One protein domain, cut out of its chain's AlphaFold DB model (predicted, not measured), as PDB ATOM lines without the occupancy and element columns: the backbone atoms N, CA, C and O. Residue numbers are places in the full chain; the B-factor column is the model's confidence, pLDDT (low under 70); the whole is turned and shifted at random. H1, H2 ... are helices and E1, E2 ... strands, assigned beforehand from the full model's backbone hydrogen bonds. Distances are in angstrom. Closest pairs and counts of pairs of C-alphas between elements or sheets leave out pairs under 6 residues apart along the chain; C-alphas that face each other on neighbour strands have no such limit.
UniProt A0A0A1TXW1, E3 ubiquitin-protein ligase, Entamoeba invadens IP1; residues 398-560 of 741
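AT A GLANCE: This is residues 398 to 560 of the 741 residues of the protein "E3 ubiquitin-protein ligase" of Entamoeba invadens IP1 (UniProt A0A0A1TXW1). Helix H3 runs through the middle of a cluster of crossed helices: H1, H5 and H6 pack on it, H2 bridges H1 and H5, and H4 crosses its last residues. A small antiparallel hairpin, E1 and E2, sits with E2 near H6, and residues 551 to 556 stick out. The printed part, 163 residues with six named helices and two strands in the order H1 E1 E2 H2 H3 H4 H5 H6, is mostly helix and compact, with a radius of gyration of the C-alphas of 16.2 A and spans of 52 by 39 by 26 A.

HOW THE PARTS SIT: Start at H1, residues 399 to 421, which touches H2, residues 450 to 463, closest at the C-alphas of Leu 399 and Leu 462, 6.9 A. Next, E1, residues 426 to 428, and E2, residues 433 to 435, form a hairpin, with N 427 and O 434 within hydrogen-bond range at 2.7 A. The hub is H3, residues 472 to 493. H4, residues 503 to 512, touches residues 488 to 492 of H3 alone, about perpendicular at 82 degrees; the closest C-alphas are those of Arg 489 and Tyr 508, 6.2 A. H5, residues 518 to 534, touches H3 opposite ways at a steep tilt of 41 degrees, closest at the C-alphas of Lys 472 and Val 534, 5.1 A. H6, residues 536 to 546, touches H3, closest at the C-alphas of Ala 487 and Tyr 546, 6.2 A. Every O i to N i+4 pair is within hydrogen-bond range in H2, H4 and H6, against 16 of 19 in H1, 16 of 18 in H3 and 11 of 13 in H5.

IN THESE COORDINATES: Find C-alpha 399 at (531.067, 380.282, 322.431); H1 runs 30.3 A from there. H3 spans 32.1 A. H6 ends at C-alpha 546, (553.755, 402.802, 338.145).

THE WHOLE: The printed part has no cut. The link from E2 to H2 is long. Residues under pLDDT 70 include 495 to 504 and 551 to 558.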
ATOM      1  N   GLU A 398     527.692 382.622 319.797       81.31
ATOM      2  CA  GLU A 398     528.022 381.317 320.380       81.31
ATOM      3  C   GLU A 398     529.481 381.281 320.832       81.31
ATOM      4  O   GLU A 398     530.384 381.800 320.178       81.31
ATOM      5  N   LEU A 399     529.728 380.539 321.908       84.81
ATOM      6  CA  LEU A 399     531.067 380.282 322.431       84.81
ATOM      7  C   LEU A 399     532.018 379.705 321.367       84.81
ATOM      8  O   LEU A 399     533.193 380.058 321.325       84.81
ATOM      9  N   LYS A 400     531.497 378.854 320.469       86.06
ATOM     10  CA  LYS A 400     532.254 378.302 319.339       86.06
ATOM     11  C   LYS A 400     532.702 379.395 318.367       86.06
ATOM     12  O   LYS A 400     533.831 379.340 317.893       86.06
ATOM     13  N   THR A 401     531.840 380.370 318.082       84.56
ATOM     14  CA  THR A 401     532.163 381.507 317.213       84.56
ATOM     15  C   THR A 401     533.264 382.355 317.831       84.56
ATOM     16  O   THR A 401     534.268 382.596 317.170       84.56
ATOM     17  N   LEU A 402     533.128 382.712 319.114       88.06
ATOM     18  CA  LEU A 402     534.153 383.469 319.841       88.06
ATOM     19  C   LEU A 402     535.508 382.746 319.827       88.06
ATOM     20  O   LEU A 402     536.537 383.372 319.599       88.06
ATOM     21  N   TYR A 403     535.518 381.422 320.004       88.88
ATOM     22  CA  TYR A 403     536.750 380.636 319.942       88.88
ATOM     23  C   TYR A 403     537.407 380.656 318.553       88.88
ATOM     24  O   TYR A 403     538.625 380.766 318.457       88.88
ATOM     25  N   VAL A 404     536.617 380.582 317.474       89.00
ATOM     26  CA  VAL A 404     537.141 380.607 316.095       89.00
ATOM     27  C   VAL A 404     537.894 381.905 315.797       89.00
ATOM     28  O   VAL A 404     538.936 381.851 315.151       89.00
ATOM     29  N   VAL A 405     537.407 383.046 316.293       90.81
ATOM     30  CA  VAL A 405     538.022 384.368 316.051       90.81
ATOM     31  C   VAL A 405     538.992 384.806 317.146       90.81
ATOM     32  O   VAL A 405     539.549 385.898 317.069       90.81
ATOM     33  N   PHE A 406     539.226 383.972 318.167       92.50
ATOM     34  CA  PHE A 406     540.058 384.330 319.317       92.50
ATOM     35  C   PHE A 406     541.457 384.790 318.907       92.50
ATOM     36  O   PHE A 406     541.881 385.858 319.333       92.50
ATOM     37  N   PHE A 407     542.162 384.017 318.075       92.88
ATOM     38  CA  PHE A 407     543.540 384.341 317.692       92.88
ATOM     39  C   PHE A 407     543.644 385.625 316.871       92.88
ATOM     40  O   PHE A 407     544.616 386.358 317.010       92.88
ATOM     41  N   GLU A 408     542.643 385.905 316.041       94.81
ATOM     42  CA  GLU A 408     542.604 387.106 315.214       94.81
ATOM     43  C   GLU A 408     542.344 388.348 316.071       94.81
ATOM     44  O   GLU A 408     543.141 389.284 316.056       94.81
ATOM     45  N   ILE A 409     541.316 388.309 316.927       95.12
ATOM     46  CA  ILE A 409     541.024 389.385 317.885       95.12
ATOM     47  C   ILE A 409     542.201 389.597 318.842       95.12
ATOM     48  O   ILE A 409     542.614 390.732 319.073       95.12
ATOM     49  N   HIS A 410     542.768 388.521 319.390       95.88
ATOM     50  CA  HIS A 410     543.935 388.605 320.265       95.88
ATOM     51  C   HIS A 410     545.134 389.224 319.538       95.88
ATOM     52  O   HIS A 410     545.781 390.108 320.094       95.88
ATOM     53  N   GLY A 411     545.377 388.834 318.283       96.75
ATOM     54  CA  GLY A 411     546.407 389.419 317.428       96.75
ATOM     55  C   GLY A 411     546.235 390.927 317.239       96.75
ATOM     56  O   GLY A 411     547.201 391.662 317.426       96.75
ATOM     57  N   ILE A 412     545.012 391.399 316.969       97.06
ATOM     58  CA  ILE A 412     544.702 392.837 316.852       97.06
ATOM     59  C   ILE A 412     545.016 393.573 318.157       97.06
ATOM     60  O   ILE A 412     545.667 394.620 318.147       97.06
ATOM     61  N   VAL A 413     544.595 393.019 319.298       96.75
ATOM     62  CA  VAL A 413     544.873 393.617 320.612       96.75
ATOM     63  C   VAL A 413     546.378 393.682 320.865       96.75
ATOM     64  O   VAL A 413     546.880 394.736 321.259       96.75
ATOM     65  N   MET A 414     547.113 392.599 320.608       95.94
ATOM     66  CA  MET A 414     548.560 392.567 320.823       95.94
ATOM     67  C   MET A 414     549.291 393.529 319.887       95.94
ATOM     68  O   MET A 414     550.146 394.282 320.349       95.94
ATOM     69  N   GLU A 415     548.931 393.577 318.603       95.12
ATOM     70  CA  GLU A 415     549.515 394.520 317.646       95.12
ATOM     71  C   GLU A 415     549.273 395.970 318.081       95.12
ATOM     72  O   GLU A 415     550.189 396.796 318.048       95.12
ATOM     73  N   HIS A 416     548.060 396.287 318.544       93.31
ATOM     74  CA  HIS A 416     547.729 397.616 319.049       93.31
ATOM     75  C   HIS A 416     548.553 397.989 320.279       93.31
ATOM     76  O   HIS A 416     549.180 399.048 320.298       93.31
ATOM     77  N   LEU A 417     548.597 397.127 321.298       91.75
ATOM     78  CA  LEU A 417     549.346 397.399 322.528       91.75
ATOM     79  C   LEU A 417     550.856 397.467 322.270       91.75
ATOM     80  O   LEU A 417     551.536 398.348 322.804       91.75
ATOM     81  N   ALA A 418     551.384 396.608 321.396       89.62
ATOM     82  CA  ALA A 418     552.796 396.579 321.032       89.62
ATOM     83  C   ALA A 418     553.302 397.931 320.501       89.62
ATOM     84  O   ALA A 418     554.435 398.305 320.806       89.62
ATOM     85  N   LYS A 419     552.455 398.707 319.797       87.19
ATOM     86  CA  LYS A 419     552.772 400.071 319.315       87.19
ATOM     87  C   LYS A 419     553.167 401.024 320.453       87.19
ATOM     88  O   LYS A 419     553.920 401.968 320.214       87.19
ATOM     89  N   TYR A 420     552.677 400.784 321.670       82.88
ATOM     90  CA  TYR A 420     552.905 401.634 322.843       82.88
ATOM     91  C   TYR A 420     553.866 401.019 323.866       82.88
ATOM     92  O   TYR A 420     554.493 401.757 324.623       82.88
ATOM     93  N   ILE A 421     553.989 399.688 323.902       87.31
ATOM     94  CA  ILE A 421     554.808 398.986 324.901       87.31
ATOM     95  C   ILE A 421     556.223 398.721 324.396       87.31
ATOM     96  O   ILE A 421     557.185 399.148 325.032       87.31
ATOM     97  N   LEU A 422     556.367 398.054 323.247       87.12
ATOM     98  CA  LEU A 422     557.665 397.564 322.769       87.12
ATOM     99  C   LEU A 422     558.715 398.661 322.508       87.12
ATOM    100  O   LEU A 422     559.901 398.374 322.678       87.12
ATOM    101  N   PRO A 423     558.353 399.906 322.133       88.19
ATOM    102  CA  PRO A 423     559.328 400.990 322.010       88.19
ATOM    103  C   PRO A 423     559.921 401.475 323.342       88.19
ATOM    104  O   PRO A 423     560.850 402.282 323.326       88.19
ATOM    105  N   CYS A 424     559.370 401.067 324.487       86.69
ATOM    106  CA  CYS A 424     559.805 401.546 325.794       86.69
ATOM    107  C   CYS A 424     561.016 400.763 326.314       86.69
ATOM    108  O   CYS A 424     561.065 399.535 326.240       86.69
ATOM    109  N   ASP A 425     561.964 401.473 326.931       88.69
ATOM    110  CA  ASP A 425     563.082 400.843 327.635       88.69
ATOM    111  C   ASP A 425     562.584 399.909 328.738       88.69
ATOM    112  O   ASP A 425     561.623 400.216 329.444       88.69
ATOM    113  N   LYS A 426     563.296 398.804 328.961       89.25
ATOM    114  CA  LYS A 426     562.968 397.870 330.039       89.25
ATOM    115  C   LYS A 426     563.696 398.203 331.342       89.25
ATOM    116  O   LYS A 426     564.870 398.584 331.362       89.25
ATOM    117  N   LEU A 427     563.000 398.028 332.457       87.00
ATOM    118  CA  LEU A 427     563.542 397.944 333.804       87.00
ATOM    119  C   LEU A 427     563.720 396.466 334.152       87.00
ATOM    120  O   LEU A 427     562.739 395.732 334.241       87.00
ATOM    121  N   LYS A 428     564.964 396.031 334.367       86.25
ATOM    122  CA  LYS A 428     565.240 394.682 334.871       86.25
ATOM    123  C   LYS A 428     565.161 394.685 336.392       86.25
ATOM    124  O   LYS A 428     565.888 395.437 337.038       86.25
ATOM    125  N   THR A 429     564.313 393.834 336.949       77.69
ATOM    126  CA  THR A 429     564.285 393.518 338.378       77.69
ATOM    127  C   THR A 429     564.838 392.105 338.601       77.69
ATOM    128  O   THR A 429     565.202 391.414 337.650       77.69
ATOM    129  N   LYS A 430     564.925 391.663 339.860       72.25
ATOM    130  CA  LYS A 430     565.417 390.322 340.224       72.25
ATOM    131  C   LYS A 430     564.631 389.196 339.524       72.25
ATOM    132  O   LYS A 430     565.237 388.194 339.162       72.25
ATOM    133  N   ASN A 431     563.321 389.390 339.313       70.88
ATOM    134  CA  ASN A 431     562.392 388.337 338.880       70.88
ATOM    135  C   ASN A 431     561.573 388.694 337.618       70.88
ATOM    136  O   ASN A 431     560.909 387.816 337.073       70.88
ATOM    137  N   CYS A 432     561.601 389.945 337.136       83.06
ATOM    138  CA  CYS A 432     560.827 390.372 335.963       83.06
ATOM    139  C   CYS A 432     561.494 391.506 335.163       83.06
ATOM    140  O   CYS A 432     562.341 392.239 335.680       83.06
ATOM    141  N   GLU A 433     561.086 391.669 333.902       89.00
ATOM    142  CA  GLU A 433     561.405 392.838 333.079       89.00
ATOM    143  C   GLU A 433     560.127 393.646 332.833       89.00
ATOM    144  O   GLU A 433     559.160 393.096 332.328       89.00
ATOM    145  N   ILE A 434     560.125 394.935 333.175       90.38
ATOM    146  CA  ILE A 434     558.944 395.812 333.066       90.38
ATOM    147  C   ILE A 434     559.241 396.926 332.070       90.38
ATOM    148  O   ILE A 434     560.339 397.489 332.096       90.38
ATOM    149  N   HIS A 435     558.297 397.297 331.212       90.19
ATOM    150  CA  HIS A 435     558.487 398.415 330.296       90.19
ATOM    151  C   HIS A 435     558.299 399.745 331.035       90.19
ATOM    152  O   HIS A 435     557.293 399.999 331.701       90.19
ATOM    153  N   LYS A 436     559.277 400.644 330.895       87.00
ATOM    154  CA  LYS A 436     559.295 401.966 331.535       87.00
ATOM    155  C   LYS A 436     558.336 402.929 330.837       87.00
ATOM    156  O   LYS A 436     558.763 403.876 330.181       87.00
ATOM    157  N   ARG A 437     557.036 402.672 330.942       83.12
ATOM    158  CA  ARG A 437     555.980 403.501 330.353       83.12
ATOM    159  C   ARG A 437     555.671 404.701 331.244       83.12
ATOM    160  O   ARG A 437     555.415 404.556 332.433       83.12
ATOM    161  N   PHE A 438     555.664 405.878 330.635       75.44
ATOM    162  CA  PHE A 438     555.372 407.169 331.241       75.44
ATOM    163  C   PHE A 438     554.388 407.938 330.352       75.44
ATOM    164  O   PHE A 438     554.670 408.248 329.185       75.44
ATOM    165  N   LEU A 439     553.230 408.285 330.916       73.06
ATOM    166  CA  LEU A 439     552.234 409.097 330.221       73.06
ATOM    167  C   LEU A 439     552.801 410.473 329.866       73.06
ATOM    168  O   LEU A 439     553.508 411.091 330.656       73.06
ATOM    169  N   GLY A 440     552.511 410.937 328.652       63.62
ATOM    170  CA  GLY A 440     553.003 412.212 328.126       63.62
ATOM    171  C   GLY A 440     554.445 412.178 327.604       63.62
ATOM    172  O   GLY A 440     554.820 413.073 326.854       63.62
ATOM    173  N   ILE A 441     555.241 411.146 327.922       70.06
ATOM    174  CA  ILE A 441     556.634 411.018 327.456       70.06
ATOM    175  C   ILE A 441     556.735 410.000 326.316       70.06
ATOM    176  O   ILE A 441     556.988 410.373 325.173       70.06
ATOM    177  N   ASN A 442     556.523 408.717 326.610       71.06
ATOM    178  CA  ASN A 442     556.576 407.628 325.625       71.06
ATOM    179  C   ASN A 442     555.205 406.982 325.372       71.06
ATOM    180  O   ASN A 442     555.071 406.178 324.455       71.06
ATOM    181  N   GLN A 443     554.167 407.415 326.093       66.94
ATOM    182  CA  GLN A 443     552.772 407.167 325.745       66.94
ATOM    183  C   GLN A 443     552.043 408.487 325.500       66.94
ATOM    184  O   GLN A 443     551.920 409.336 326.385       66.94
ATOM    185  N   LYS A 444     551.541 408.670 324.279       59.22
ATOM    186  CA  LYS A 444     550.909 409.918 323.851       59.22
ATOM    187  C   LYS A 444     549.473 410.045 324.402       59.22
ATOM    188  O   LYS A 444     548.509 409.628 323.777       59.22
ATOM    189  N   ILE A 445     549.380 410.697 325.560       61.31
ATOM    190  CA  ILE A 445     548.231 411.391 326.180       61.31
ATOM    191  C   ILE A 445     547.007 410.550 326.603       61.31
ATOM    192  O   ILE A 445     546.572 410.732 327.734       61.31
ATOM    193  N   SER A 446     546.448 409.640 325.795       70.75
ATOM    194  CA  SER A 446     545.269 408.861 326.221       70.75
ATOM    195  C   SER A 446     545.623 407.436 326.646       70.75
ATOM    196  O   SER A 446     546.273 406.681 325.916       70.75
ATOM    197  N   THR A 447     545.162 407.042 327.833       73.00
ATOM    198  CA  THR A 447     545.175 405.638 328.270       73.00
ATOM    199  C   THR A 447     543.834 404.943 328.032       73.00
ATOM    200  O   THR A 447     543.733 403.727 328.180       73.00
ATOM    201  N   LEU A 448     542.831 405.704 327.581       78.88
ATOM    202  CA  LEU A 448     541.492 405.221 327.298       78.88
ATOM    203  C   LEU A 448     541.528 404.158 326.201       78.88
ATOM    204  O   LEU A 448     541.991 404.432 325.093       78.88
ATOM    205  N   SER A 449     541.032 402.961 326.497       86.12
ATOM    206  CA  SER A 449     541.051 401.845 325.556       86.12
ATOM    207  C   SER A 449     539.719 401.094 325.562       86.12
ATOM    208  O   SER A 449     539.574 400.093 326.266       86.12
ATOM    209  N   PRO A 450     538.729 401.554 324.773       89.56
ATOM    210  CA  PRO A 450     537.508 400.792 324.514       89.56
ATOM    211  C   PRO A 450     537.795 399.382 323.977       89.56
ATOM    212  O   PRO A 450     537.040 398.451 324.242       89.56
ATOM    213  N   LEU A 451     538.925 399.205 323.282       94.06
ATOM    214  CA  LEU A 451     539.424 397.902 322.852       94.06
ATOM    215  C   LEU A 451     539.665 396.956 324.035       94.06
ATOM    216  O   LEU A 451     539.264 395.797 323.965       94.06
ATOM    217  N   LEU A 452     540.279 397.428 325.125       93.44
ATOM    218  CA  LEU A 452     540.496 396.604 326.321       93.44
ATOM    219  C   LEU A 452     539.192 396.311 327.070       93.44
ATOM    220  O   LEU A 452     539.038 395.207 327.591       93.44
ATOM    221  N   VAL A 453     538.222 397.233 327.047       92.00
ATOM    222  CA  VAL A 453     536.867 396.970 327.565       92.00
ATOM    223  C   VAL A 453     536.226 395.808 326.806       92.00
ATOM    224  O   VAL A 453     535.836 394.815 327.420       92.00
ATOM    225  N   PHE A 454     536.198 395.868 325.473       93.50
ATOM    226  CA  PHE A 454     535.714 394.771 324.630       93.50
ATOM    227  C   PHE A 454     536.478 393.469 324.852       93.50
ATOM    228  O   PHE A 454     535.861 392.420 325.055       93.50
ATOM    229  N   TYR A 455     537.810 393.535 324.871       95.25
ATOM    230  CA  TYR A 455     538.654 392.367 325.076       95.25
ATOM    231  C   TYR A 455     538.369 391.701 326.427       95.25
ATOM    232  O   TYR A 455     538.290 390.478 326.501       95.25
ATOM    233  N   SER A 456     538.099 392.481 327.478       92.31
ATOM    234  CA  SER A 456     537.713 391.941 328.785       92.31
ATOM    235  C   SER A 456     536.407 391.132 328.724       92.31
ATOM    236  O   SER A 456     536.356 390.015 329.245       92.31
ATOM    237  N   PHE A 457     535.369 391.626 328.033       88.12
ATOM    238  CA  PHE A 457     534.104 390.905 327.855       88.12
ATOM    239  C   PHE A 457     534.286 389.642 327.009       88.12
ATOM    240  O   PHE A 457     533.709 388.591 327.319       88.12
ATOM    241  N   PHE A 458     535.103 389.737 325.962       90.38
ATOM    242  CA  PHE A 458     535.427 388.636 325.065       90.38
ATOM    243  C   PHE A 458     536.153 387.504 325.807       90.38
ATOM    244  O   PHE A 458     535.673 386.367 325.838       90.38
ATOM    245  N   VAL A 459     537.244 387.823 326.510       90.19
ATOM    246  CA  VAL A 459     538.023 386.857 327.296       90.19
ATOM    247  C   VAL A 459     537.203 386.306 328.464       90.19
ATOM    248  O   VAL A 459     537.208 385.098 328.683       90.19
ATOM    249  N   LYS A 460     536.413 387.132 329.171       86.56
ATOM    250  CA  LYS A 460     535.495 386.669 330.233       86.56
ATOM    251  C   LYS A 460     534.517 385.608 329.728       86.56
ATOM    252  O   LYS A 460     534.228 384.652 330.450       86.56
ATOM    253  N   SER A 461     534.014 385.762 328.503       84.38
ATOM    254  CA  SER A 461     533.082 384.803 327.898       84.38
ATOM    255  C   SER A 461     533.745 383.451 327.621       84.38
ATOM    256  O   SER A 461     533.123 382.415 327.852       84.38
ATOM    257  N   LEU A 462     535.018 383.443 327.212       85.94
ATOM    258  CA  LEU A 462     535.801 382.220 326.997       85.94
ATOM    259  C   LEU A 462     536.300 381.598 328.320       85.94
ATOM    260  O   LEU A 462     536.304 380.374 328.467       85.94
ATOM    261  N   ALA A 463     536.662 382.428 329.306       80.06
ATOM    262  CA  ALA A 463     537.232 382.012 330.596       80.06
ATOM    263  C   ALA A 463     536.260 381.190 331.437       80.06
ATOM    264  O   ALA A 463     536.664 380.226 332.078       80.06
ATOM    265  N   ARG A 464     534.962 381.517 331.385       72.31
ATOM    266  CA  ARG A 464     533.897 380.756 332.068       72.31
ATOM    267  C   ARG A 464     533.843 379.276 331.673       72.31
ATOM    268  O   ARG A 464     533.184 378.501 332.359       72.31
ATOM    269  N   HIS A 465     534.504 378.901 330.581       71.81
ATOM    270  CA  HIS A 465     534.517 377.547 330.052       71.81
ATOM    271  C   HIS A 465     535.929 376.952 329.912       71.81
ATOM    272  O   HIS A 465     536.038 375.847 329.395       71.81
ATOM    273  N   GLU A 466     536.979 377.656 330.365       71.44
ATOM    274  CA  GLU A 466     538.388 377.224 330.256       71.44
ATOM    275  C   GLU A 466     538.848 376.988 328.798       71.44
ATOM    276  O   GLU A 466     539.600 376.064 328.501       71.44
ATOM    277  N   ILE A 467     538.366 377.812 327.855       67.12
ATOM    278  CA  ILE A 467     538.478 377.561 326.402       67.12
ATOM    279  C   ILE A 467     539.687 378.243 325.723       67.12
ATOM    280  O   ILE A 467     539.821 378.169 324.507       67.12
ATOM    281  N   PHE A 468     540.607 378.888 326.441       76.50
ATOM    282  CA  PHE A 468     541.737 379.572 325.791       76.50
ATOM    283  C   PHE A 468     543.019 379.563 326.630       76.50
ATOM    284  O   PHE A 468     542.992 379.338 327.839       76.50
ATOM    285  N   GLU A 469     544.140 379.836 325.965       82.06
ATOM    286  CA  GLU A 469     545.458 380.016 326.570       82.06
ATOM    287  C   GLU A 469     546.074 381.300 326.005       82.06
ATOM    288  O   GLU A 469     545.999 381.554 324.801       82.06
ATOM    289  N   ILE A 470     546.634 382.129 326.883       89.94
ATOM    290  CA  ILE A 470     547.382 383.338 326.524       89.94
ATOM    291  C   ILE A 470     548.827 383.098 326.949       89.94
ATOM    292  O   ILE A 470     549.070 382.575 328.039       89.94
ATOM    293  N   SER A 471     549.778 383.444 326.078       94.06
ATOM    294  CA  SER A 471     551.198 383.318 326.402       94.06
ATOM    295  C   SER A 471     551.556 384.217 327.586       94.06
ATOM    296  O   SER A 471     550.892 385.224 327.850       94.06
ATOM    297  N   LYS A 472     552.621 383.875 328.312       93.50
ATOM    298  CA  LYS A 472     553.082 384.719 329.415       93.50
ATOM    299  C   LYS A 472     553.410 386.129 328.915       93.50
ATOM    300  O   LYS A 472     553.005 387.102 329.540       93.50
ATOM    301  N   GLU A 473     554.087 386.231 327.778       93.31
ATOM    302  CA  GLU A 473     554.516 387.487 327.168       93.31
ATOM    303  C   GLU A 473     553.329 388.377 326.763       93.31
ATOM    304  O   GLU A 473     553.318 389.573 327.061       93.31
ATOM    305  N   ASP A 474     552.299 387.804 326.137       95.19
ATOM    306  CA  ASP A 474     551.085 388.545 325.772       95.19
ATOM    307  C   ASP A 474     550.309 388.977 327.025       95.19
ATOM    308  O   ASP A 474     549.791 390.096 327.106       95.19
ATOM    309  N   GLY A 475     550.272 388.115 328.045       94.56
ATOM    310  CA  GLY A 475     549.709 388.439 329.352       94.56
ATOM    311  C   GLY A 475     550.417 389.627 330.010       94.56
ATOM    312  O   GLY A 475     549.747 390.526 330.519       94.56
ATOM    313  N   GLU A 476     551.752 389.670 329.972       94.81
ATOM    314  CA  GLU A 476     552.565 390.779 330.491       94.81
ATOM    315  C   GLU A 476     552.215 392.103 329.787       94.81
ATOM    316  O   GLU A 476     551.947 393.104 330.455       94.81
ATOM    317  N   ILE A 477     552.105 392.097 328.452       93.94
ATOM    318  CA  ILE A 477     551.723 393.263 327.628       93.94
ATOM    319  C   ILE A 477     550.340 393.815 328.022       93.94
ATOM    320  O   ILE A 477     550.162 395.033 328.184       93.94
ATOM    321  N   VAL A 478     549.344 392.938 328.187       95.31
ATOM    322  CA  VAL A 478     547.994 393.356 328.603       95.31
ATOM    323  C   VAL A 478     548.014 393.896 330.030       95.31
ATOM    324  O   VAL A 478     547.489 394.988 330.268       95.31
ATOM    325  N   LEU A 479     548.650 393.180 330.966       94.81
ATOM    326  CA  LEU A 479     548.713 393.566 332.377       94.81
ATOM    327  C   LEU A 479     549.401 394.913 332.578       94.81
ATOM    328  O   LEU A 479     548.867 395.756 333.291       94.81
ATOM    329  N   GLU A 480     550.528 395.172 331.917       92.81
ATOM    330  CA  GLU A 480     551.183 396.483 331.987       92.81
ATOM    331  C   GLU A 480     550.261 397.617 331.519       92.81
ATOM    332  O   GLU A 480     550.280 398.713 332.077       92.81
ATOM    333  N   SER A 481     549.411 397.365 330.521       91.00
ATOM    334  CA  SER A 481     548.473 398.372 330.013       91.00
ATOM    335  C   SER A 481     547.351 398.689 330.993       91.00
ATOM    336  O   SER A 481     547.091 399.865 331.248       91.00
ATOM    337  N   VAL A 482     546.715 397.668 331.570       92.19
ATOM    338  CA  VAL A 482     545.605 397.865 332.516       92.19
ATOM    339  C   VAL A 482     546.098 398.327 333.892       92.19
ATOM    340  O   VAL A 482     545.472 399.172 334.521       92.19
ATOM    341  N   LEU A 483     547.265 397.868 334.357       92.75
ATOM    342  CA  LEU A 483     547.840 398.323 335.629       92.75
ATOM    343  C   LEU A 483     548.252 399.797 335.574       92.75
ATOM    344  O   LEU A 483     548.106 400.508 336.569       92.75
ATOM    345  N   LEU A 484     548.711 400.281 334.414       88.56
ATOM    346  CA  LEU A 484     548.972 401.704 334.201       88.56
ATOM    347  C   LEU A 484     547.686 402.541 334.304       88.56
ATOM    348  O   LEU A 484     547.709 403.613 334.905       88.56
ATOM    349  N   ASN A 485     546.561 402.054 333.768       86.50
ATOM    350  CA  ASN A 485     545.254 402.711 333.900       86.50
ATOM    351  C   ASN A 485     544.745 402.730 335.345       86.50
ATOM    352  O   ASN A 485     544.197 403.729 335.802       86.50
ATOM    353  N   LEU A 486     544.944 401.647 336.094       87.94
ATOM    354  CA  LEU A 486     544.541 401.598 337.500       87.94
ATOM    355  C   LEU A 486     545.404 402.527 338.366       87.94
ATOM    356  O   LEU A 486     544.880 403.239 339.225       87.94
ATOM    357  N   ALA A 487     546.713 402.593 338.095       86.88
ATOM    358  CA  ALA A 487     547.614 403.554 338.731       86.88
ATOM    359  C   ALA A 487     547.274 405.008 338.357       86.88
ATOM    360  O   ALA A 487     547.476 405.921 339.170       86.88
ATOM    361  N   PHE A 488     546.700 405.216 337.163       82.94
ATOM    362  CA  PHE A 488     546.471 406.542 336.607       82.94
ATOM    363  C   PHE A 488     545.645 407.441 337.540       82.94
ATOM    364  O   PHE A 488     545.970 408.615 337.742       82.94
ATOM    365  N   ARG A 489     544.607 406.877 338.168       79.25
ATOM    366  CA  ARG A 489     543.744 407.597 339.115       79.25
ATOM    367  C   ARG A 489     544.548 408.218 340.261       79.25
ATOM    368  O   ARG A 489     544.441 409.416 340.513       79.25
ATOM    369  N   ASN A 490     545.373 407.420 340.939       80.00
ATOM    370  CA  ASN A 490     546.140 407.883 342.098       80.00
ATOM    371  C   ASN A 490     547.203 408.911 341.707       80.00
ATOM    372  O   ASN A 490     547.378 409.927 342.382       80.00
ATOM    373  N   GLN A 491     547.891 408.668 340.598       77.88
ATOM    374  CA  GLN A 491     548.873 409.602 340.067       77.88
ATOM    375  C   GLN A 491     548.204 410.946 339.695       77.88
ATOM    376  O   GLN A 491     548.826 411.999 339.865       77.88
ATOM    377  N   TYR A 492     546.923 410.934 339.266       77.81
ATOM    378  CA  TYR A 492     546.142 412.140 338.934       77.81
ATOM    379  C   TYR A 492     545.806 412.948 340.171       77.81
ATOM    380  O   TYR A 492     546.145 414.127 340.252       77.81
ATOM    381  N   GLU A 493     545.255 412.283 341.179       75.81
ATOM    382  CA  GLU A 493     544.968 412.880 342.482       75.81
ATOM    383  C   GLU A 493     546.243 413.380 343.199       75.81
ATOM    384  O   GLU A 493     546.192 414.322 343.994       75.81
ATOM    385  N   SER A 494     547.402 412.781 342.907       71.44
ATOM    386  CA  SER A 494     548.699 413.135 343.503       71.44
ATOM    387  C   SER A 494     549.462 414.226 342.746       71.44
ATOM    388  O   SER A 494     550.523 414.645 343.208       71.44
ATOM    389  N   GLY A 495     548.943 414.707 341.610       68.56
ATOM    390  CA  GLY A 495     549.583 415.759 340.813       68.56
ATOM    391  C   GLY A 495     550.939 415.357 340.221       68.56
ATOM    392  O   GLY A 495     551.737 416.227 339.885       68.56
ATOM    393  N   LEU A 496     551.214 414.052 340.101       61.88
ATOM    394  CA  LEU A 496     552.490 413.509 339.612       61.88
ATOM    395  C   LEU A 496     552.627 413.567 338.084       61.88
ATOM    396  O   LEU A 496     553.636 413.133 337.526       61.88
ATOM    397  N   TRP A 497     551.635 414.116 337.389       64.69
ATOM    398  CA  TRP A 497     551.635 414.187 335.937       64.69
ATOM    399  C   TRP A 497     552.257 415.464 335.419       64.69
ATOM    400  O   TRP A 497     551.823 416.575 335.724       64.69
ATOM    401  N   MET A 498     553.246 415.292 334.553       49.72
ATOM    402  CA  MET A 498     553.868 416.388 333.836       49.72
ATOM    403  C   MET A 498     553.222 416.504 332.453       49.72
ATOM    404  O   MET A 498     553.318 415.565 331.673       49.72
ATOM    405  N   GLN A 499     552.651 417.683 332.154       50.22
ATOM    406  CA  GLN A 499     552.058 418.141 330.874       50.22
ATOM    407  C   GLN A 499     550.515 418.055 330.807       50.22
ATOM    408  O   GLN A 499     549.926 417.027 330.492       50.22
ATOM    409  N   THR A 500     549.847 419.175 331.106       44.88
ATOM    410  CA  THR A 500     548.388 419.273 331.303       44.88
ATOM    411  C   THR A 500     547.614 419.668 330.040       44.88
ATOM    412  O   THR A 500     547.911 420.693 329.426       44.88
ATOM    413  N   GLY A 501     546.555 418.912 329.729       53.69
ATOM    414  CA  GLY A 501     545.476 419.257 328.790       53.69
ATOM    415  C   GLY A 501     544.132 418.653 329.245       53.69
ATOM    416  O   GLY A 501     544.128 417.763 330.097       53.69
ATOM    417  N   ALA A 502     543.000 419.118 328.696       54.38
ATOM    418  CA  ALA A 502     541.636 418.763 329.139       54.38
ATOM    419  C   ALA A 502     541.304 417.254 329.080       54.38
ATOM    420  O   ALA A 502     540.566 416.746 329.920       54.38
ATOM    421  N   ASN A 503     541.925 416.508 328.163       59.25
ATOM    422  CA  ASN A 503     541.641 415.083 327.939       59.25
ATOM    423  C   ASN A 503     541.989 414.171 329.130       59.25
ATOM    424  O   ASN A 503     541.410 413.098 329.276       59.25
ATOM    425  N   PHE A 504     542.913 414.589 330.000       69.75
ATOM    426  CA  PHE A 504     543.245 413.833 331.210       69.75
ATOM    427  C   PHE A 504     542.141 413.901 332.262       69.75
ATOM    428  O   PHE A 504     541.933 412.920 332.969       69.75
ATOM    429  N   LEU A 505     541.424 415.029 332.347       71.56
ATOM    430  CA  LEU A 505     540.260 415.143 333.220       71.56
ATOM    431  C   LEU A 505     539.134 414.239 332.712       71.56
ATOM    432  O   LEU A 505     538.555 413.518 333.513       71.56
ATOM    433  N   SER A 506     538.884 414.201 331.398       69.94
ATOM    434  CA  SER A 506     537.910 413.269 330.813       69.94
ATOM    435  C   SER A 506     538.277 411.812 331.106       69.94
ATOM    436  O   SER A 506     537.446 411.073 331.619       69.94
ATOM    437  N   ASN A 507     539.535 411.404 330.891       75.69
ATOM    438  CA  ASN A 507     539.982 410.044 331.216       75.69
ATOM    439  C   ASN A 507     539.853 409.736 332.721       75.69
ATOM    440  O   ASN A 507     539.330 408.696 333.099       75.69
ATOM    441  N   TYR A 508     540.257 410.660 333.598       77.56
ATOM    442  CA  TYR A 508     540.088 410.508 335.049       77.56
ATOM    443  C   TYR A 508     538.614 410.365 335.439       77.56
ATOM    444  O   TYR A 508     538.266 409.495 336.242       77.56
ATOM    445  N   ASN A 509     537.744 411.170 334.829       76.38
ATOM    446  CA  ASN A 509     536.310 411.079 335.030       76.38
ATOM    447  C   ASN A 509     535.793 409.710 334.583       76.38
ATOM    448  O   ASN A 509     535.000 409.140 335.303       76.38
ATOM    449  N   LEU A 510     536.273 409.102 333.497       77.38
ATOM    450  CA  LEU A 510     535.816 407.761 333.096       77.38
ATOM    451  C   LEU A 510     536.140 406.664 334.127       77.38
ATOM    452  O   LEU A 510     535.348 405.747 334.297       77.38
ATOM    453  N   TYR A 511     537.239 406.787 334.876       79.12
ATOM    454  CA  TYR A 511     537.614 405.827 335.932       79.12
ATOM    455  C   TYR A 511     537.037 406.152 337.320       79.12
ATOM    456  O   TYR A 511     537.207 405.370 338.259       79.12
ATOM    457  N   THR A 512     536.377 407.302 337.477       75.12
ATOM    458  CA  THR A 512     535.793 407.759 338.757       75.12
ATOM    459  C   THR A 512     534.314 408.138 338.661       75.12
ATOM    460  O   THR A 512     533.683 408.426 339.679       75.12
ATOM    461  N   SER A 513     533.759 408.144 337.448       73.69
ATOM    462  CA  SER A 513     532.376 408.481 337.139       73.69
ATOM    463  C   SER A 513     531.478 407.290 337.387       73.69
ATOM    464  O   SER A 513     531.782 406.149 337.037       73.69
ATOM    465  N   THR A 514     530.300 407.606 337.900       66.50
ATOM    466  CA  THR A 514     529.197 406.671 338.047       66.50
ATOM    467  C   THR A 514     528.660 406.167 336.702       66.50
ATOM    468  O   THR A 514     528.008 405.124 336.653       66.50
ATOM    469  N   ASN A 515     528.933 406.891 335.607       67.44
ATOM    470  CA  ASN A 515     528.350 406.669 334.276       67.44
ATOM    471  C   ASN A 515     529.133 405.671 333.426       67.44
ATOM    472  O   ASN A 515     528.567 405.144 332.474       67.44
ATOM    473  N   HIS A 516     530.401 405.430 333.763       73.56
ATOM    474  CA  HIS A 516     531.347 404.704 332.909       73.56
ATOM    475  C   HIS A 516     532.150 403.658 333.690       73.56
ATOM    476  O   HIS A 516     533.352 403.464 333.499       73.56
ATOM    477  N   PHE A 517     531.472 402.982 334.616       74.94
ATOM    478  CA  PHE A 517     532.066 401.991 335.512       74.94
ATOM    479  C   PHE A 517     532.699 400.797 334.775       74.94
ATOM    480  O   PHE A 517     533.584 400.129 335.312       74.94
ATOM    481  N   GLU A 518     532.300 400.544 333.529       79.00
ATOM    482  CA  GLU A 518     532.820 399.476 332.683       79.00
ATOM    483  C   GLU A 518     534.340 399.536 332.479       79.00
ATOM    484  O   GLU A 518     534.959 398.478 332.381       79.00
ATOM    485  N   PHE A 519     534.970 400.716 332.473       84.69
ATOM    486  CA  PHE A 519     536.420 400.831 332.262       84.69
ATOM    487  C   PHE A 519     537.220 400.237 333.420       84.69
ATOM    488  O   PHE A 519     537.996 399.301 333.227       84.69
ATOM    489  N   ILE A 520     536.984 400.731 334.639       84.12
ATOM    490  CA  ILE A 520     537.694 400.240 335.824       84.12
ATOM    491  C   ILE A 520     537.379 398.764 336.091       84.12
ATOM    492  O   ILE A 520     538.270 397.998 336.460       84.12
ATOM    493  N   GLN A 521     536.135 398.335 335.847       83.38
ATOM    494  CA  GLN A 521     535.768 396.926 335.960       83.38
ATOM    495  C   GLN A 521     536.512 396.045 334.960       83.38
ATOM    496  O   GLN A 521     536.959 394.964 335.334       83.38
ATOM    497  N   SER A 522     536.631 396.483 333.707       88.12
ATOM    498  CA  SER A 522     537.308 395.724 332.651       88.12
ATOM    499  C   SER A 522     538.791 395.536 332.953       88.12
ATOM    500  O   SER A 522     539.319 394.437 332.789       88.12
ATOM    501  N   ASP A 523     539.450 396.578 333.457       91.25
ATOM    502  CA  ASP A 523     540.870 396.528 333.794       91.25
ATOM    503  C   ASP A 523     541.139 395.603 334.985       91.25
ATOM    504  O   ASP A 523     542.002 394.726 334.908       91.25
ATOM    505  N   LEU A 524     540.352 395.718 336.059       89.06
ATOM    506  CA  LEU A 524     540.453 394.818 337.214       89.06
ATOM    507  C   LEU A 524     540.134 393.363 336.826       89.06
ATOM    508  O   LEU A 524     540.822 392.437 337.258       89.06
ATOM    509  N   LEU A 525     539.143 393.159 335.954       87.88
ATOM    510  CA  LEU A 525     538.784 391.857 335.393       87.88
ATOM    511  C   LEU A 525     539.946 391.236 334.610       87.88
ATOM    512  O   LEU A 525     540.247 390.059 334.799       87.88
ATOM    513  N   LEU A 526     540.615 392.002 333.748       92.00
ATOM    514  CA  LEU A 526     541.767 391.513 332.990       92.00
ATOM    515  C   LEU A 526     542.934 391.141 333.913       92.00
ATOM    516  O   LEU A 526     543.554 390.101 333.695       92.00
ATOM    517  N   VAL A 527     543.179 391.903 334.988       92.31
ATOM    518  CA  VAL A 527     544.177 391.518 336.004       92.31
ATOM    519  C   VAL A 527     543.841 390.161 336.617       92.31
ATOM    520  O   VAL A 527     544.677 389.257 336.642       92.31
ATOM    521  N   GLN A 528     542.593 389.983 337.043       87.69
ATOM    522  CA  GLN A 528     542.114 388.735 337.638       87.69
ATOM    523  C   GLN A 528     542.120 387.554 336.665       87.69
ATOM    524  O   GLN A 528     542.298 386.409 337.082       87.69
ATOM    525  N   LEU A 529     541.940 387.802 335.368       86.94
ATOM    526  CA  LEU A 529     541.976 386.750 334.361       86.94
ATOM    527  C   LEU A 529     543.402 386.328 333.994       86.94
ATOM    528  O   LEU A 529     543.609 385.159 333.677       86.94
ATOM    529  N   LEU A 530     544.367 387.250 334.027       91.06
ATOM    530  CA  LEU A 530     545.694 387.030 333.443       91.06
ATOM    531  C   LEU A 530     546.816 386.815 334.462       91.06
ATOM    532  O   LEU A 530     547.856 386.268 334.093       91.06
ATOM    533  N   ALA A 531     546.625 387.179 335.734       91.38
ATOM    534  CA  ALA A 531     547.682 387.067 336.742       91.38
ATOM    535  C   ALA A 531     548.242 385.639 336.883       91.38
ATOM    536  O   ALA A 531     549.435 385.490 337.121       91.38
ATOM    537  N   GLN A 532     547.440 384.593 336.657       88.56
ATOM    538  CA  GLN A 532     547.933 383.211 336.711       88.56
ATOM    539  C   GLN A 532     548.864 382.794 335.564       88.56
ATOM    540  O   GLN A 532     549.625 381.845 335.729       88.56
ATOM    541  N   TYR A 533     548.801 383.459 334.407       90.25
ATOM    542  CA  TYR A 533     549.719 383.190 333.291       90.25
ATOM    543  C   TYR A 533     551.043 383.935 333.467       90.25
ATOM    544  O   TYR A 533     552.094 383.483 333.018       90.25
ATOM    545  N   VAL A 534     550.984 385.088 334.133       92.56
ATOM    546  CA  VAL A 534     552.096 386.034 334.223       92.56
ATOM    547  C   VAL A 534     552.889 385.881 335.527       92.56
ATOM    548  O   VAL A 534     554.121 385.957 335.522       92.56
ATOM    549  N   GLY A 535     552.194 385.580 336.625       92.50
ATOM    550  CA  GLY A 535     552.732 385.425 337.975       92.50
ATOM    551  C   GLY A 535     552.590 386.691 338.827       92.50
ATOM    552  O   GLY A 535     552.713 387.820 338.342       92.50
ATOM    553  N   GLY A 536     552.364 386.510 340.131       92.81
ATOM    554  CA  GLY A 536     552.095 387.617 341.055       92.81
ATOM    555  C   GLY A 536     553.240 388.615 341.223       92.81
ATOM    556  O   GLY A 536     552.998 389.814 341.331       92.81
ATOM    557  N   ASP A 537     554.495 388.154 341.185       93.00
ATOM    558  CA  ASP A 537     555.667 389.036 341.293       93.00
ATOM    559  C   ASP A 537     555.720 390.077 340.170       93.00
ATOM    560  O   ASP A 537     556.073 391.232 340.412       93.00
ATOM    561  N   PHE A 538     555.338 389.696 338.949       94.50
ATOM    562  CA  PHE A 538     555.286 390.627 337.827       94.50
ATOM    563  C   PHE A 538     554.207 391.693 338.042       94.50
ATOM    564  O   PHE A 538     554.491 392.880 337.872       94.50
ATOM    565  N   VAL A 539     553.002 391.291 338.469       94.94
ATOM    566  CA  VAL A 539     551.893 392.212 338.781       94.94
ATOM    567  C   VAL A 539     552.333 393.237 339.822       94.94
ATOM    568  O   VAL A 539     552.245 394.444 339.595       94.94
ATOM    569  N   VAL A 540     552.874 392.754 340.941       94.38
ATOM    570  CA  VAL A 540     553.268 393.592 342.074       94.38
ATOM    571  C   VAL A 540     554.403 394.535 341.698       94.38
ATOM    572  O   VAL A 540     554.298 395.733 341.948       94.38
ATOM    573  N   LYS A 541     555.459 394.047 341.037       92.44
ATOM    574  CA  LYS A 541     556.585 394.897 340.619       92.44
ATOM    575  C   LYS A 541     556.177 395.934 339.572       92.44
ATOM    576  O   LYS A 541     556.652 397.065 339.623       92.44
ATOM    577  N   THR A 542     555.278 395.583 338.656       93.00
ATOM    578  CA  THR A 542     554.734 396.534 337.674       93.00
ATOM    579  C   THR A 542     553.966 397.653 338.369       93.00
ATOM    580  O   THR A 542     554.196 398.832 338.097       93.00
ATOM    581  N   MET A 543     553.106 397.304 339.329       92.81
ATOM    582  CA  MET A 543     552.397 398.289 340.142       92.81
ATOM    583  C   MET A 543     553.358 399.145 340.970       92.81
ATOM    584  O   MET A 543     553.247 400.367 340.942       92.81
ATOM    585  N   GLU A 544     554.336 398.556 341.664       90.50
ATOM    586  CA  GLU A 544     555.324 399.330 342.425       90.50
ATOM    587  C   GLU A 544     556.049 400.352 341.532       90.50
ATOM    588  O   GLU A 544     556.333 401.469 341.966       90.50
ATOM    589  N   PHE A 545     556.334 400.002 340.273       88.56
ATOM    590  CA  PHE A 545     556.915 400.932 339.312       88.56
ATOM    591  C   PHE A 545     555.947 402.066 338.956       88.56
ATOM    592  O   PHE A 545     556.312 403.233 339.103       88.56
ATOM    593  N   TYR A 546     554.712 401.763 338.545       88.06
ATOM    594  CA  TYR A 546     553.755 402.802 338.145       88.06
ATOM    595  C   TYR A 546     553.330 403.708 339.305       88.06
ATOM    596  O   TYR A 546     553.209 404.915 339.119       88.06
ATOM    597  N   PHE A 547     553.208 403.194 340.527       87.56
ATOM    598  CA  PHE A 547     552.966 404.033 341.703       87.56
ATOM    599  C   PHE A 547     554.214 404.819 342.151       87.56
ATOM    600  O   PHE A 547     554.127 405.648 343.051       87.56
ATOM    601  N   GLY A 548     555.384 404.627 341.535       82.62
ATOM    602  CA  GLY A 548     556.607 405.339 341.916       82.62
ATOM    603  C   GLY A 548     557.168 404.896 343.272       82.62
ATOM    604  O   GLY A 548     557.753 405.703 343.989       82.62
ATOM    605  N   ILE A 549     556.967 403.627 343.629       84.25
ATOM    606  CA  ILE A 549     557.575 402.962 344.791       84.25
ATOM    607  C   ILE A 549     558.958 402.413 344.400       84.25
ATOM    608  O   ILE A 549     559.929 402.597 345.128       84.25
ATOM    609  N   LEU A 550     559.082 401.812 343.208       71.19
ATOM    610  CA  LEU A 550     560.363 401.421 342.601       71.19
ATOM    611  C   LEU A 550     561.035 402.620 341.911       71.19
ATOM    612  O   LEU A 550     561.168 402.654 340.686       71.19
ATOM    613  N   ILE A 551     561.474 403.617 342.675       55.91
ATOM    614  CA  ILE A 551     562.376 404.660 342.162       55.91
ATOM    615  C   ILE A 551     563.778 404.333 342.683       55.91
ATOM    616  O   ILE A 551     563.921 403.896 343.817       55.91
ATOM    617  N   SER A 552     564.786 404.429 341.805       47.34
ATOM    618  CA  SER A 552     566.179 403.964 341.969       47.34
ATOM    619  C   SER A 552     566.721 403.982 343.407       47.34
ATOM    620  O   SER A 552     566.411 404.915 344.137       47.34
ATOM    621  N   GLU A 553     567.631 403.058 343.757       41.72
ATOM    622  CA  GLU A 553     568.282 402.887 345.086       41.72
ATOM    623  C   GLU A 553     568.798 404.175 345.788       41.72
ATOM    624  O   GLU A 553     569.160 404.138 346.964       41.72
ATOM    625  N   ASN A 554     568.819 405.319 345.099       39.75
ATOM    626  CA  ASN A 554     569.240 406.626 345.592       39.75
ATOM    627  C   ASN A 554     568.104 407.591 346.004       39.75
ATOM    628  O   ASN A 554     568.420 408.617 346.607       39.75
ATOM    629  N   ASP A 555     566.825 407.304 345.730       45.34
ATOM    630  CA  ASP A 555     565.703 408.205 346.055       45.34
ATOM    631  C   ASP A 555     564.929 407.702 347.287       45.34
ATOM    632  O   ASP A 555     564.135 406.769 347.226       45.34
ATOM    633  N   LYS A 556     565.210 408.288 348.457       48.38
ATOM    634  CA  LYS A 556     564.723 407.798 349.766       48.38
ATOM    635  C   LYS A 556     563.346 408.318 350.194       48.38
ATOM    636  O   LYS A 556     562.917 408.011 351.301       48.38
ATOM    637  N   ASN A 557     562.660 409.095 349.358       54.53
ATOM    638  CA  ASN A 557     561.388 409.725 349.720       54.53
ATOM    639  C   ASN A 557     560.242 409.193 348.848       54.53
ATOM    640  O   ASN A 557     559.697 409.925 348.022       54.53
ATOM    641  N   VAL A 558     559.870 407.922 349.037       62.31
ATOM    642  CA  VAL A 558     558.593 407.412 348.513       62.31
ATOM    643  C   VAL A 558     557.460 408.187 349.193       62.31
ATOM    644  O   VAL A 558     557.455 408.374 350.409       62.31
ATOM    645  N   ASN A 559     556.527 408.711 348.401       76.12
ATOM    646  CA  ASN A 559     555.404 409.497 348.901       76.12
ATOM    647  C   ASN A 559     554.356 408.568 349.540       76.12
ATOM    648  O   ASN A 559     553.857 407.671 348.868       76.12
ATOM    649  N   GLU A 560     553.957 408.828 350.789       83.06
ATOM    650  CA  GLU A 560     552.904 408.077 351.503       83.06
ATOM    651  C   GLU A 560     551.622 407.917 350.663       83.06
ATOM    652  O   GLU A 560     550.977 406.869 350.679       83.06
TER     653      GLU A 560